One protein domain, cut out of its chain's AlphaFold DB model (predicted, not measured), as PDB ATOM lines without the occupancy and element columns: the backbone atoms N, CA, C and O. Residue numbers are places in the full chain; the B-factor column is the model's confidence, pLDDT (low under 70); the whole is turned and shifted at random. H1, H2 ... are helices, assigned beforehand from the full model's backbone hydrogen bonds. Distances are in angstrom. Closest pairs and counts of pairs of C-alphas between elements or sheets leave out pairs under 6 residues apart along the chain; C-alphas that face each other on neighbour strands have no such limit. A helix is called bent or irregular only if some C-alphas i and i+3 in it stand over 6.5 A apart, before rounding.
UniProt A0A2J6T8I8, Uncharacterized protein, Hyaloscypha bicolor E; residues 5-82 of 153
ATOM      1  N   ASN A   5       5.208 -60.918  39.594       70.94
ATOM      2  CA  ASN A   5       5.401 -61.053  38.142       70.94
ATOM      3  C   ASN A   5       6.341 -59.975  37.555       70.94
ATOM      4  O   ASN A   5       7.142 -60.252  36.671       70.94
ATOM      5  N   ALA A   6       6.286 -58.736  38.054       72.44
ATOM      6  CA  ALA A   6       7.071 -57.639  37.476       72.44
ATOM      7  C   ALA A   6       8.587 -57.842  37.647       72.44
ATOM      8  O   ALA A   6       9.359 -57.617  36.722       72.44
ATOM      9  N   THR A   7       9.016 -58.302  38.818       79.19
ATOM     10  CA  THR A   7      10.418 -58.596  39.142       79.19
ATOM     11  C   THR A   7      10.950 -59.789  38.355       79.19
ATOM     12  O   THR A   7      12.067 -59.731  37.842       79.19
ATOM     13  N   GLU A   8      10.142 -60.837  38.191       80.38
ATOM     14  CA  GLU A   8      10.486 -61.997  37.364       80.38
ATOM     15  C   GLU A   8      10.566 -61.636  35.871       80.38
ATOM     16  O   GLU A   8      11.516 -62.019  35.189       80.38
ATOM     17  N   ALA A   9       9.635 -60.816  35.377       80.50
ATOM     18  CA  ALA A   9       9.651 -60.317  34.006       80.50
ATOM     19  C   ALA A   9      10.895 -59.466  33.718       80.50
ATOM     20  O   ALA A   9      11.533 -59.641  32.682       80.50
ATOM     21  N   LEU A  10      11.293 -58.584  34.640       81.44
ATOM     22  CA  LEU A  10      12.518 -57.796  34.487       81.44
ATOM     23  C   LEU A  10      13.770 -58.683  34.509       81.44
ATOM     24  O   LEU A  10      14.665 -58.473  33.694       81.44
ATOM     25  N   ALA A  11      13.822 -59.704  35.370       84.12
ATOM     26  CA  ALA A  11      14.924 -60.669  35.386       84.12
ATOM     27  C   ALA A  11      15.005 -61.480  34.080       84.12
ATOM     28  O   ALA A  11      16.096 -61.757  33.581       84.12
ATOM     29  N   TYR A  12      13.859 -61.820  33.489       83.31
ATOM     30  CA  TYR A  12      13.796 -62.487  32.193       83.31
ATOM     31  C   TYR A  12      14.267 -61.580  31.045       83.31
ATOM     32  O   TYR A  12      15.030 -62.025  30.187       83.31
ATOM     33  N   ILE A  13      13.855 -60.308  31.056       83.25
ATOM     34  CA  ILE A  13      14.231 -59.305  30.051       83.25
ATOM     35  C   ILE A  13      15.730 -58.992  30.124       83.25
ATOM     36  O   ILE A  13      16.424 -59.158  29.126       83.25
ATOM     37  N   PHE A  14      16.236 -58.585  31.293       81.12
ATOM     38  CA  PHE A  14      17.634 -58.164  31.469       81.12
ATOM     39  C   PHE A  14      18.629 -59.323  31.580       81.12
ATOM     40  O   PHE A  14      19.827 -59.123  31.407       81.12
ATOM     41  N   GLY A  15      18.155 -60.524  31.909       83.06
ATOM     42  CA  GLY A  15      18.979 -61.724  31.966       83.06
ATOM     43  C   GLY A  15      18.914 -62.488  30.654       83.06
ATOM     44  O   GLY A  15      19.811 -62.408  29.819       83.06
ATOM     45  N   LYS A  16      17.838 -63.256  30.477       79.94
ATOM     46  CA  LYS A  16      17.748 -64.253  29.407       79.94
ATOM     47  C   LYS A  16      17.728 -63.611  28.019       79.94
ATOM     48  O   LYS A  16      18.546 -63.961  27.179       79.94
ATOM     49  N   LEU A  17      16.861 -62.620  27.807       79.69
ATOM     50  CA  LEU A  17      16.754 -61.936  26.513       79.69
ATOM     51  C   LEU A  17      18.023 -61.157  26.158       79.69
ATOM     52  O   LEU A  17      18.501 -61.263  25.035       79.69
ATOM     53  N   THR A  18      18.589 -60.398  27.096       80.88
ATOM     54  CA  THR A  18      19.812 -59.627  26.833       80.88
ATOM     55  C   THR A  18      20.999 -60.520  26.474       80.88
ATOM     56  O   THR A  18      21.770 -60.157  25.589       80.88
ATOM     57  N   THR A  19      21.127 -61.689  27.111       78.12
ATOM     58  CA  THR A  19      22.237 -62.622  26.851       78.12
ATOM     59  C   THR A  19      22.046 -63.397  25.544       78.12
ATOM     60  O   THR A  19      23.004 -63.561  24.797       78.12
ATOM     61  N   ASP A  20      20.819 -63.838  25.241       82.69
ATOM     62  CA  ASP A  20      20.519 -64.639  24.043       82.69
ATOM     63  C   ASP A  20      20.606 -63.822  22.738       82.69
ATOM     64  O   ASP A  20      20.857 -64.379  21.671       82.69
ATOM     65  N   PHE A  21      20.391 -62.505  22.815       81.56
ATOM     66  CA  PHE A  21      20.298 -61.613  21.653       81.56
ATOM     67  C   PHE A  21      21.329 -60.467  21.667       81.56
ATOM     68  O   PHE A  21      21.199 -59.541  20.869       81.56
ATOM     69  N   GLU A  22      22.319 -60.506  22.571       78.19
ATOM     70  CA  GLU A  22      23.377 -59.486  22.720       78.19
ATOM     71  C   GLU A  22      22.834 -58.041  22.726       78.19
ATOM     72  O   GLU A  22      23.381 -57.143  22.080       78.19
ATOM     73  N   LEU A  23      21.719 -57.794  23.432       77.62
ATOM     74  CA  LEU A  23      21.132 -56.452  23.455       77.62
ATOM     75  C   LEU A  23      22.026 -55.490  24.234       77.62
ATOM     76  O   LEU A  23      22.360 -55.718  25.396       77.62
ATOM     77  N   ASP A  24      22.317 -54.352  23.617       73.69
ATOM     78  CA  ASP A  24      22.935 -53.234  24.308       73.69
ATOM     79  C   ASP A  24      21.914 -52.588  25.262       73.69
ATOM     80  O   ASP A  24      21.019 -51.848  24.855       73.69
ATOM     81  N   ILE A  25      22.029 -52.926  26.548       72.94
ATOM     82  CA  ILE A  25      21.218 -52.366  27.642       72.94
ATOM     83  C   ILE A  25      21.814 -51.076  28.211       72.94
ATOM     84  O   ILE A  25      21.345 -50.587  29.244       72.94
ATOM     85  N   THR A  26      22.861 -50.522  27.588       77.25
ATOM     86  CA  THR A  26      23.415 -49.252  28.044       77.25
ATOM     87  C   THR A  26      22.346 -48.168  27.952       77.25
ATOM     88  O   THR A  26      21.682 -47.966  26.933       77.25
ATOM     89  N   VAL A  27      22.143 -47.466  29.068       69.25
ATOM     90  CA  VAL A  27      21.242 -46.317  29.110       69.25
ATOM     91  C   VAL A  27      21.920 -45.200  28.331       69.25
ATOM     92  O   VAL A  27      22.719 -44.438  28.868       69.25
ATOM     93  N   ARG A  28      21.630 -45.129  27.033       68.94
ATOM     94  CA  ARG A  28      22.005 -43.980  26.221       68.94
ATOM     95  C   ARG A  28      21.150 -42.802  26.650       68.94
ATOM     96  O   ARG A  28      19.919 -42.886  26.655       68.94
ATOM     97  N   GLU A  29      21.808 -41.708  27.008       71.25
ATOM     98  CA  GLU A  29      21.119 -40.454  27.264       71.25
ATOM     99  C   GLU A  29      20.334 -40.071  26.010       71.25
ATOM    100  O   GLU A  29      20.852 -40.077  24.888       71.25
ATOM    101  N   LYS A  30      19.038 -39.816  26.198       72.19
ATOM    102  CA  LYS A  30      18.202 -39.321  25.111       72.19
ATOM    103  C   LYS A  30      18.774 -37.965  24.710       72.19
ATOM    104  O   LYS A  30      18.979 -37.152  25.609       72.19
ATOM    105  N   PRO A  31      19.027 -37.707  23.416       74.69
ATOM    106  CA  PRO A  31      19.458 -36.385  22.995       74.69
ATOM    107  C   PRO A  31      18.391 -35.381  23.441       74.69
ATOM    108  O   PRO A  31      17.236 -35.466  23.024       74.69
ATOM    109  N   VAL A  32      18.767 -34.501  24.367       75.12
ATOM    110  CA  VAL A  32      17.899 -33.436  24.858       75.12
ATOM    111  C   VAL A  32      18.106 -32.259  23.926       75.12
ATOM    112  O   VAL A  32      19.222 -31.765  23.800       75.12
ATOM    113  N   LEU A  33      17.038 -31.846  23.250       78.56
ATOM    114  CA  LEU A  33      17.073 -30.675  22.387       78.56
ATOM    115  C   LEU A  33      17.210 -29.427  23.269       78.56
ATOM    116  O   LEU A  33      16.393 -29.219  24.169       78.56
ATOM    117  N   GLY A  34      18.250 -28.628  23.043       84.81
ATOM    118  CA  GLY A  34      18.479 -27.380  23.770       84.81
ATOM    119  C   GLY A  34      17.689 -26.198  23.203       84.81
ATOM    120  O   GLY A  34      17.056 -26.284  22.151       84.81
ATOM    121  N   ILE A  35      17.767 -25.051  23.887       87.31
ATOM    122  CA  ILE A  35      17.188 -23.784  23.399       87.31
ATOM    123  C   ILE A  35      17.906 -23.331  22.121       87.31
ATOM    124  O   ILE A  35      17.265 -22.870  21.179       87.31
ATOM    125  N   ASP A  36      19.226 -23.516  22.065       90.12
ATOM    126  CA  ASP A  36      20.031 -23.193  20.884       90.12
ATOM    127  C   ASP A  36      19.615 -24.032  19.669       90.12
ATOM    128  O   ASP A  36      19.513 -23.510  18.556       90.12
ATOM    129  N   ASP A  37      19.280 -25.306  19.888       89.88
ATOM    130  CA  ASP A  37      18.781 -26.195  18.838       89.88
ATOM    131  C   ASP A  37      17.398 -25.757  18.338       89.88
ATOM    132  O   ASP A  37      17.133 -25.817  17.136       89.88
ATOM    133  N   LEU A  38      16.523 -25.272  19.231       89.62
ATOM    134  CA  LEU A  38      15.232 -24.695  18.843       89.62
ATOM    135  C   LEU A  38      15.422 -23.432  17.998       89.62
ATOM    136  O   LEU A  38      14.772 -23.287  16.961       89.62
ATOM    137  N   LEU A  39      16.295 -22.516  18.424       90.25
ATOM    138  CA  LEU A  39      16.576 -21.281  17.689       90.25
ATOM    139  C   LEU A  39      17.165 -21.585  16.311       90.25
ATOM    140  O   LEU A  39      16.756 -20.978  15.320       90.25
ATOM    141  N   LEU A  40      18.072 -22.559  16.225       91.00
ATOM    142  CA  LEU A  40      18.639 -23.016  14.963       91.00
ATOM    143  C   LEU A  40      17.569 -23.634  14.054       91.00
ATOM    144  O   LEU A  40      17.521 -23.310  12.865       91.00
ATOM    145  N   LEU A  41      16.698 -24.483  14.607       89.62
ATOM    146  CA  LEU A  41      15.595 -25.112  13.882       89.62
ATOM    147  C   LEU A  41      14.615 -24.064  13.342       89.62
ATOM    148  O   LEU A  41      14.232 -24.117  12.174       89.62
ATOM    149  N   LEU A  42      14.252 -23.083  14.168       89.25
ATOM    150  CA  LEU A  42      13.347 -22.006  13.788       89.25
ATOM    151  C   LEU A  42      13.980 -21.092  12.732       89.25
ATOM    152  O   LEU A  42      13.336 -20.753  11.742       89.25
ATOM    153  N   ASN A  43      15.253 -20.735  12.891       90.38
ATOM    154  CA  ASN A  43      15.975 -19.928  11.912       90.38
ATOM    155  C   ASN A  43      16.088 -20.644  10.558       90.38
ATOM    156  O   ASN A  43      15.883 -20.035   9.510       90.38
ATOM    157  N   TYR A  44      16.354 -21.953  10.564       88.50
ATOM    158  CA  TYR A  44      16.332 -22.758   9.345       88.50
ATOM    159  C   TYR A  44      14.941 -22.752   8.693       88.50
ATOM    160  O   TYR A  44      14.834 -22.510   7.492       88.50
ATOM    161  N   HIS A  45      13.885 -22.937   9.489       87.50
ATOM    162  CA  HIS A  45      12.493 -22.909   9.030       87.50
ATOM    163  C   HIS A  45      12.094 -21.572   8.377       87.50
ATOM    164  O   HIS A  45      11.368 -21.536   7.387       87.50
ATOM    165  N   TRP A  46      12.593 -20.445   8.884       84.06
ATOM    166  CA  TRP A  46      12.278 -19.126   8.324       84.06
ATOM    167  C   TRP A  46      13.146 -18.739   7.126       84.06
ATOM    168  O   TRP A  46      12.619 -18.239   6.130       84.06
ATOM    169  N   ALA A  47      14.460 -18.957   7.214       81.94
ATOM    170  CA  ALA A  47      15.430 -18.417   6.262       81.94
ATOM    171  C   ALA A  47      15.836 -19.396   5.148       81.94
ATOM    172  O   ALA A  47      16.321 -18.964   4.103       81.94
ATOM    173  N   ARG A  48      15.695 -20.708   5.369       74.69
ATOM    174  CA  ARG A  48      16.187 -21.758   4.460       74.69
ATOM    175  C   ARG A  48      15.120 -22.739   4.001       74.69
ATOM    176  O   ARG A  48      15.410 -23.549   3.123       74.69
ATOM    177  N   ASP A  49      13.920 -22.682   4.565       78.62
ATOM    178  CA  ASP A  49      12.853 -23.575   4.143       78.62
ATOM    179  C   ASP A  49      12.340 -23.188   2.751       78.62
ATOM    180  O   ASP A  49      11.716 -22.144   2.556       78.62
ATOM    181  N   THR A  50      12.635 -24.040   1.771       74.31
ATOM    182  CA  THR A  50      12.146 -23.943   0.391       74.31
ATOM    183  C   THR A  50      10.901 -24.801   0.162       74.31
ATOM    184  O   THR A  50      10.500 -24.998  -0.986       74.31
ATOM    185  N   SER A  51      10.318 -25.374   1.221       71.69
ATOM    186  CA  SER A  51       9.118 -26.195   1.122       71.69
ATOM    187  C   SER A  51       7.952 -25.383   0.559       71.69
ATOM    188  O   SER A  51       7.600 -24.307   1.048       71.69
ATOM    189  N   THR A  52       7.336 -25.899  -0.504       65.75
ATOM    190  CA  THR A  52       6.164 -25.284  -1.123       65.75
ATOM    191  C   THR A  52       4.931 -25.621  -0.291       65.75
ATOM    192  O   THR A  52       4.335 -26.688  -0.452       65.75
ATOM    193  N   PHE A  53       4.543 -24.723   0.615       67.31
ATOM    194  CA  PHE A  53       3.281 -24.856   1.338       67.31
ATOM    195  C   PHE A  53       2.106 -24.401   0.459       67.31
ATOM    196  O   PHE A  53       2.222 -23.372  -0.209       67.31
ATOM    197  N   PRO A  54       0.952 -25.099   0.490       70.75
ATOM    198  CA  PRO A  54      -0.248 -24.688  -0.249       70.75
ATOM    199  C   PRO A  54      -0.752 -23.298   0.161       70.75
ATOM    200  O   PRO A  54      -1.316 -22.567  -0.648       70.75
ATOM    201  N   THR A  55      -0.516 -22.939   1.425       75.00
ATOM    202  CA  THR A  55      -0.894 -21.660   2.027       75.00
ATOM    203  C   THR A  55       0.236 -21.204   2.939       75.00
ATOM    204  O   THR A  55       0.711 -21.971   3.777       75.00
ATOM    205  N   GLU A  56       0.638 -19.938   2.846       77.50
ATOM    206  CA  GLU A  56       1.726 -19.380   3.663       77.50
ATOM    207  C   GLU A  56       1.463 -19.497   5.176       77.50
ATOM    208  O   GLU A  56       2.384 -19.683   5.970       77.50
ATOM    209  N   ARG A  57       0.185 -19.509   5.575       81.62
ATOM    210  CA  ARG A  57      -0.253 -19.682   6.969       81.62
ATOM    211  C   ARG A  57       0.288 -20.953   7.630       81.62
ATOM    212  O   ARG A  57       0.535 -20.941   8.834       81.62
ATOM    213  N   TYR A  58       0.528 -22.020   6.867       82.56
ATOM    214  CA  TYR A  58       1.087 -23.259   7.414       82.56
ATOM    215  C   TYR A  58       2.523 -23.083   7.925       82.56
ATOM    216  O   TYR A  58       2.902 -23.741   8.892       82.56
ATOM    217  N   ARG A  59       3.300 -22.146   7.360       82.88
ATOM    218  CA  ARG A  59       4.668 -21.849   7.823       82.88
ATOM    219  C   ARG A  59       4.663 -21.294   9.242       82.88
ATOM    220  O   ARG A  59       5.443 -21.743  10.080       82.88
ATOM    221  N   VAL A  60       3.753 -20.359   9.515       86.44
ATOM    222  CA  VAL A  60       3.599 -19.728  10.834       86.44
ATOM    223  C   VAL A  60       3.020 -20.717  11.846       86.44
ATOM    224  O   VAL A  60       3.498 -20.795  12.974       86.44
ATOM    225  N   GLN A  61       2.039 -21.528  11.436       88.69
ATOM    226  CA  GLN A  61       1.472 -22.575  12.292       88.69
ATOM    227  C   GLN A  61       2.520 -23.611  12.699       88.69
ATOM    228  O   GLN A  61       2.570 -24.002  13.861       88.69
ATOM    229  N   PHE A  62       3.393 -24.022  11.779       85.81
ATOM    230  CA  PHE A  62       4.458 -24.973  12.083       85.81
ATOM    231  C   PHE A  62       5.484 -24.400  13.068       85.81
ATOM    232  O   PHE A  62       5.832 -25.061  14.044       85.81
ATOM    233  N   ALA A  63       5.901 -23.144  12.874       88.44
ATOM    234  CA  ALA A  63       6.765 -22.442  13.822       88.44
ATOM    235  C   ALA A  63       6.138 -22.359  15.226       88.44
ATOM    236  O   ALA A  63       6.813 -22.627  16.220       88.44
ATOM    237  N   LEU A  64       4.838 -22.053  15.311       88.19
ATOM    238  CA  LEU A  64       4.108 -22.043  16.581       88.19
ATOM    239  C   LEU A  64       4.035 -23.425  17.231       88.19
ATOM    240  O   LEU A  64       4.207 -23.529  18.441       88.19
ATOM    241  N   ILE A  65       3.814 -24.484  16.453       88.12
ATOM    242  CA  ILE A  65       3.788 -25.858  16.966       88.12
ATOM    243  C   ILE A  65       5.150 -26.247  17.545       88.12
ATOM    244  O   ILE A  65       5.199 -26.806  18.636       88.12
ATOM    245  N   LEU A  66       6.252 -25.927  16.858       88.00
ATOM    246  CA  LEU A  66       7.606 -26.184  17.360       88.00
ATOM    247  C   LEU A  66       7.879 -25.441  18.671       88.00
ATOM    248  O   LEU A  66       8.416 -26.023  19.613       88.00
ATOM    249  N   LEU A  67       7.472 -24.173  18.741       88.56
ATOM    250  CA  LEU A  67       7.646 -23.347  19.931       88.56
ATOM    251  C   LEU A  67       6.800 -23.862  21.100       88.56
ATOM    252  O   LEU A  67       7.297 -23.960  22.218       88.56
ATOM    253  N   LEU A  68       5.556 -24.269  20.836       88.19
ATOM    254  CA  LEU A  68       4.673 -24.859  21.837       88.19
ATOM    255  C   LEU A  68       5.215 -26.200  22.342       88.19
ATOM    256  O   LEU A  68       5.237 -26.423  23.546       88.19
ATOM    257  N   LEU A  69       5.704 -27.060  21.444       86.56
ATOM    258  CA  LEU A  69       6.282 -28.359  21.791       86.56
ATOM    259  C   LEU A  69       7.505 -28.210  22.700       86.56
ATOM    260  O   LEU A  69       7.671 -28.984  23.637       86.56
ATOM    261  N   PHE A  70       8.345 -27.209  22.440       85.25
ATOM    262  CA  PHE A  70       9.520 -26.940  23.260       85.25
ATOM    263  C   PHE A  70       9.160 -26.287  24.597       85.25
ATOM    264  O   PHE A  70       9.705 -26.661  25.632       85.25
ATOM    265  N   ALA A  71       8.221 -25.338  24.592       83.75
ATOM    266  CA  ALA A  71       7.798 -24.633  25.797       83.75
ATOM    267  C   ALA A  71       7.074 -25.550  26.797       83.75
ATOM    268  O   ALA A  71       7.227 -25.377  28.003       83.75
ATOM    269  N   THR A  72       6.289 -26.520  26.317       82.94
ATOM    270  CA  THR A  72       5.500 -27.415  27.180       82.94
ATOM    271  C   THR A  72       6.092 -28.815  27.317       82.94
ATOM    272  O   THR A  72       5.699 -29.553  28.219       82.94
ATOM    273  N   GLY A  73       7.012 -29.213  26.431       82.19
ATOM    274  CA  GLY A  73       7.527 -30.583  26.368       82.19
ATOM    275  C   GLY A  73       6.449 -31.629  26.054       82.19
ATOM    276  O   GLY A  73       6.662 -32.819  26.300       82.19
ATOM    277  N   CYS A  74       5.276 -31.205  25.565       74.62
ATOM    278  CA  CYS A  74       4.136 -32.085  25.319       74.62
ATOM    279  C   CYS A  74       4.435 -33.116  24.230       74.62
ATOM    280  O   CYS A  74       5.288 -32.936  23.363       74.62
ATOM    281  N   ARG A  75       3.691 -34.222  24.234       76.75
ATOM    282  CA  ARG A  75       3.763 -35.186  23.133       76.75
ATOM    283  C   ARG A  75       2.988 -34.627  21.938       76.75
ATOM    284  O   ARG A  75       1.867 -34.166  22.133       76.75
ATOM    285  N   PRO A  76       3.489 -34.740  20.694       70.50
ATOM    286  CA  PRO A  76       2.798 -34.207  19.515       70.50
ATOM    287  C   PRO A  76       1.347 -34.700  19.376       70.50
ATOM    288  O   PRO A  76       0.483 -33.973  18.901       70.50
ATOM    289  N   MET A  77       1.062 -35.921  19.846       69.94
ATOM    290  CA  MET A  77      -0.280 -36.512  19.837       69.94
ATOM    291  C   MET A  77      -1.288 -35.752  20.714       69.94
ATOM    292  O   MET A  77      -2.460 -35.710  20.367       69.94
ATOM    293  N   GLU A  78      -0.849 -35.118  21.802       69.81
ATOM    294  CA  GLU A  78      -1.722 -34.317  22.674       69.81
ATOM    295  C   GLU A  78      -2.127 -32.998  22.011       69.81
ATOM    296  O   GLU A  78      -3.229 -32.506  22.235       69.81
ATOM    297  N   LEU A  79      -1.255 -32.448  21.164       65.25
ATOM    298  CA  LEU A  79      -1.533 -31.222  20.424       65.25
ATOM    299  C   LEU A  79      -2.427 -31.471  19.203       65.25
ATOM    300  O   LEU A  79      -3.255 -30.632  18.856       65.25
ATOM    301  N   VAL A  80      -2.255 -32.620  18.545       66.69
ATOM    302  CA  VAL A  80      -3.012 -32.973  17.334       66.69
ATOM    303  C   VAL A  80      -4.383 -33.555  17.676       66.69
ATOM    304  O   VAL A  80      -5.343 -33.303  16.950       66.69
ATOM    305  N   ASP A  81      -4.522 -34.278  18.794       66.75
ATOM    306  CA  ASP A  81      -5.812 -34.813  19.248       66.75
ATOM    307  C   ASP A  81      -6.622 -33.752  20.014       66.75
ATOM    308  O   ASP A  81      -7.107 -33.968  21.125       66.75
ATOM    309  N   ALA A  82      -6.814 -32.584  19.394       62.31
ATOM    310  CA  ALA A  82      -7.764 -31.571  19.838       62.31
ATOM    311  C   ALA A  82      -9.201 -32.027  19.527       62.31
ATOM    312  O   ALA A  82      -9.972 -31.357  18.834       62.31
TER     313      ALA A  82
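Overview. This is residues 5 to 82 of the 153 residues of an uncharacterized protein of Hyaloscypha bicolor E (UniProt A0A2J6T8I8). A hairpin of two helices, H2 and H3, side by side and running opposite ways, makes one end of an elongated model, and a lone helix, H1, makes the other end, joined to the hairpin by a long drawn-out link, residues 21 to 34. A short helix, H4, follows H3 and sits close to it, while H1 touches no helix. The printed part has 78 residues, with four named helices in the order H1, H2, H3, H4 and no named strand; the class is all helix. The whole is extended, with a radius of gyration of the C-alphas of 20.2 A and spans of 54 by 28 by 23 A.

Arrangement. H1, residues 5 to 20, is apart from H2, residues 35 to 47. H1 is also apart from H3, residues 57 to 72, and from H4, residues 76 to 80. Residues 5 to 12 and 15 to 20 of H1 stand free. H2 and H3 form a helical hairpin: they touch, with 7 pairs of C-alphas within 8 A, and the closest C-alphas, those of Leu 42 and Ala 63, are 6.6 A apart. Their lines stand at 0 degrees, a shallow tilt, and they run opposite ways. H3 and H4 are close but not clearly touching; their closest C-alphas, those of Leu 69 and Pro 76, are 7.2 A apart. H2 and H4 are apart. In H2, H3 and H4 every O i to N i+4 pair is within hydrogen-bond range; in H1 it is 10 of 12.

Along the chain. H1 begins at C-alpha 5, at (5.401, -61.053, 38.142), and is 21.0 A long from first to last C-alpha. It is neither bent nor irregular, but only just: C-alphas 14 and 17 are 6.3 A apart. H2 begins at C-alpha 35, at (17.188, -23.784, 23.399), and is 18.0 A long. H3, with 16 residues like H1, is 22.4 A long. H4, five residues and 6.3 A long, ends at C-alpha 80, at (-3.012, -32.973, 17.334).

Size, cuts and confidence. The two C-alphas farthest apart, those of Glu 8 and Glu 56, are 55.0 A from each other. The link from H1 to H2 is long, with 14 residues, and residues 26 to 32 in it stand free. The link from H2 to H3 is short, with 9 residues, and the one from H3 to H4 is tight, with 3. The printed part has no cut. The mean pLDDT of the printed part is 79.8; residues 27 to 28, 52 to 53 and 77 to 82 are under 70.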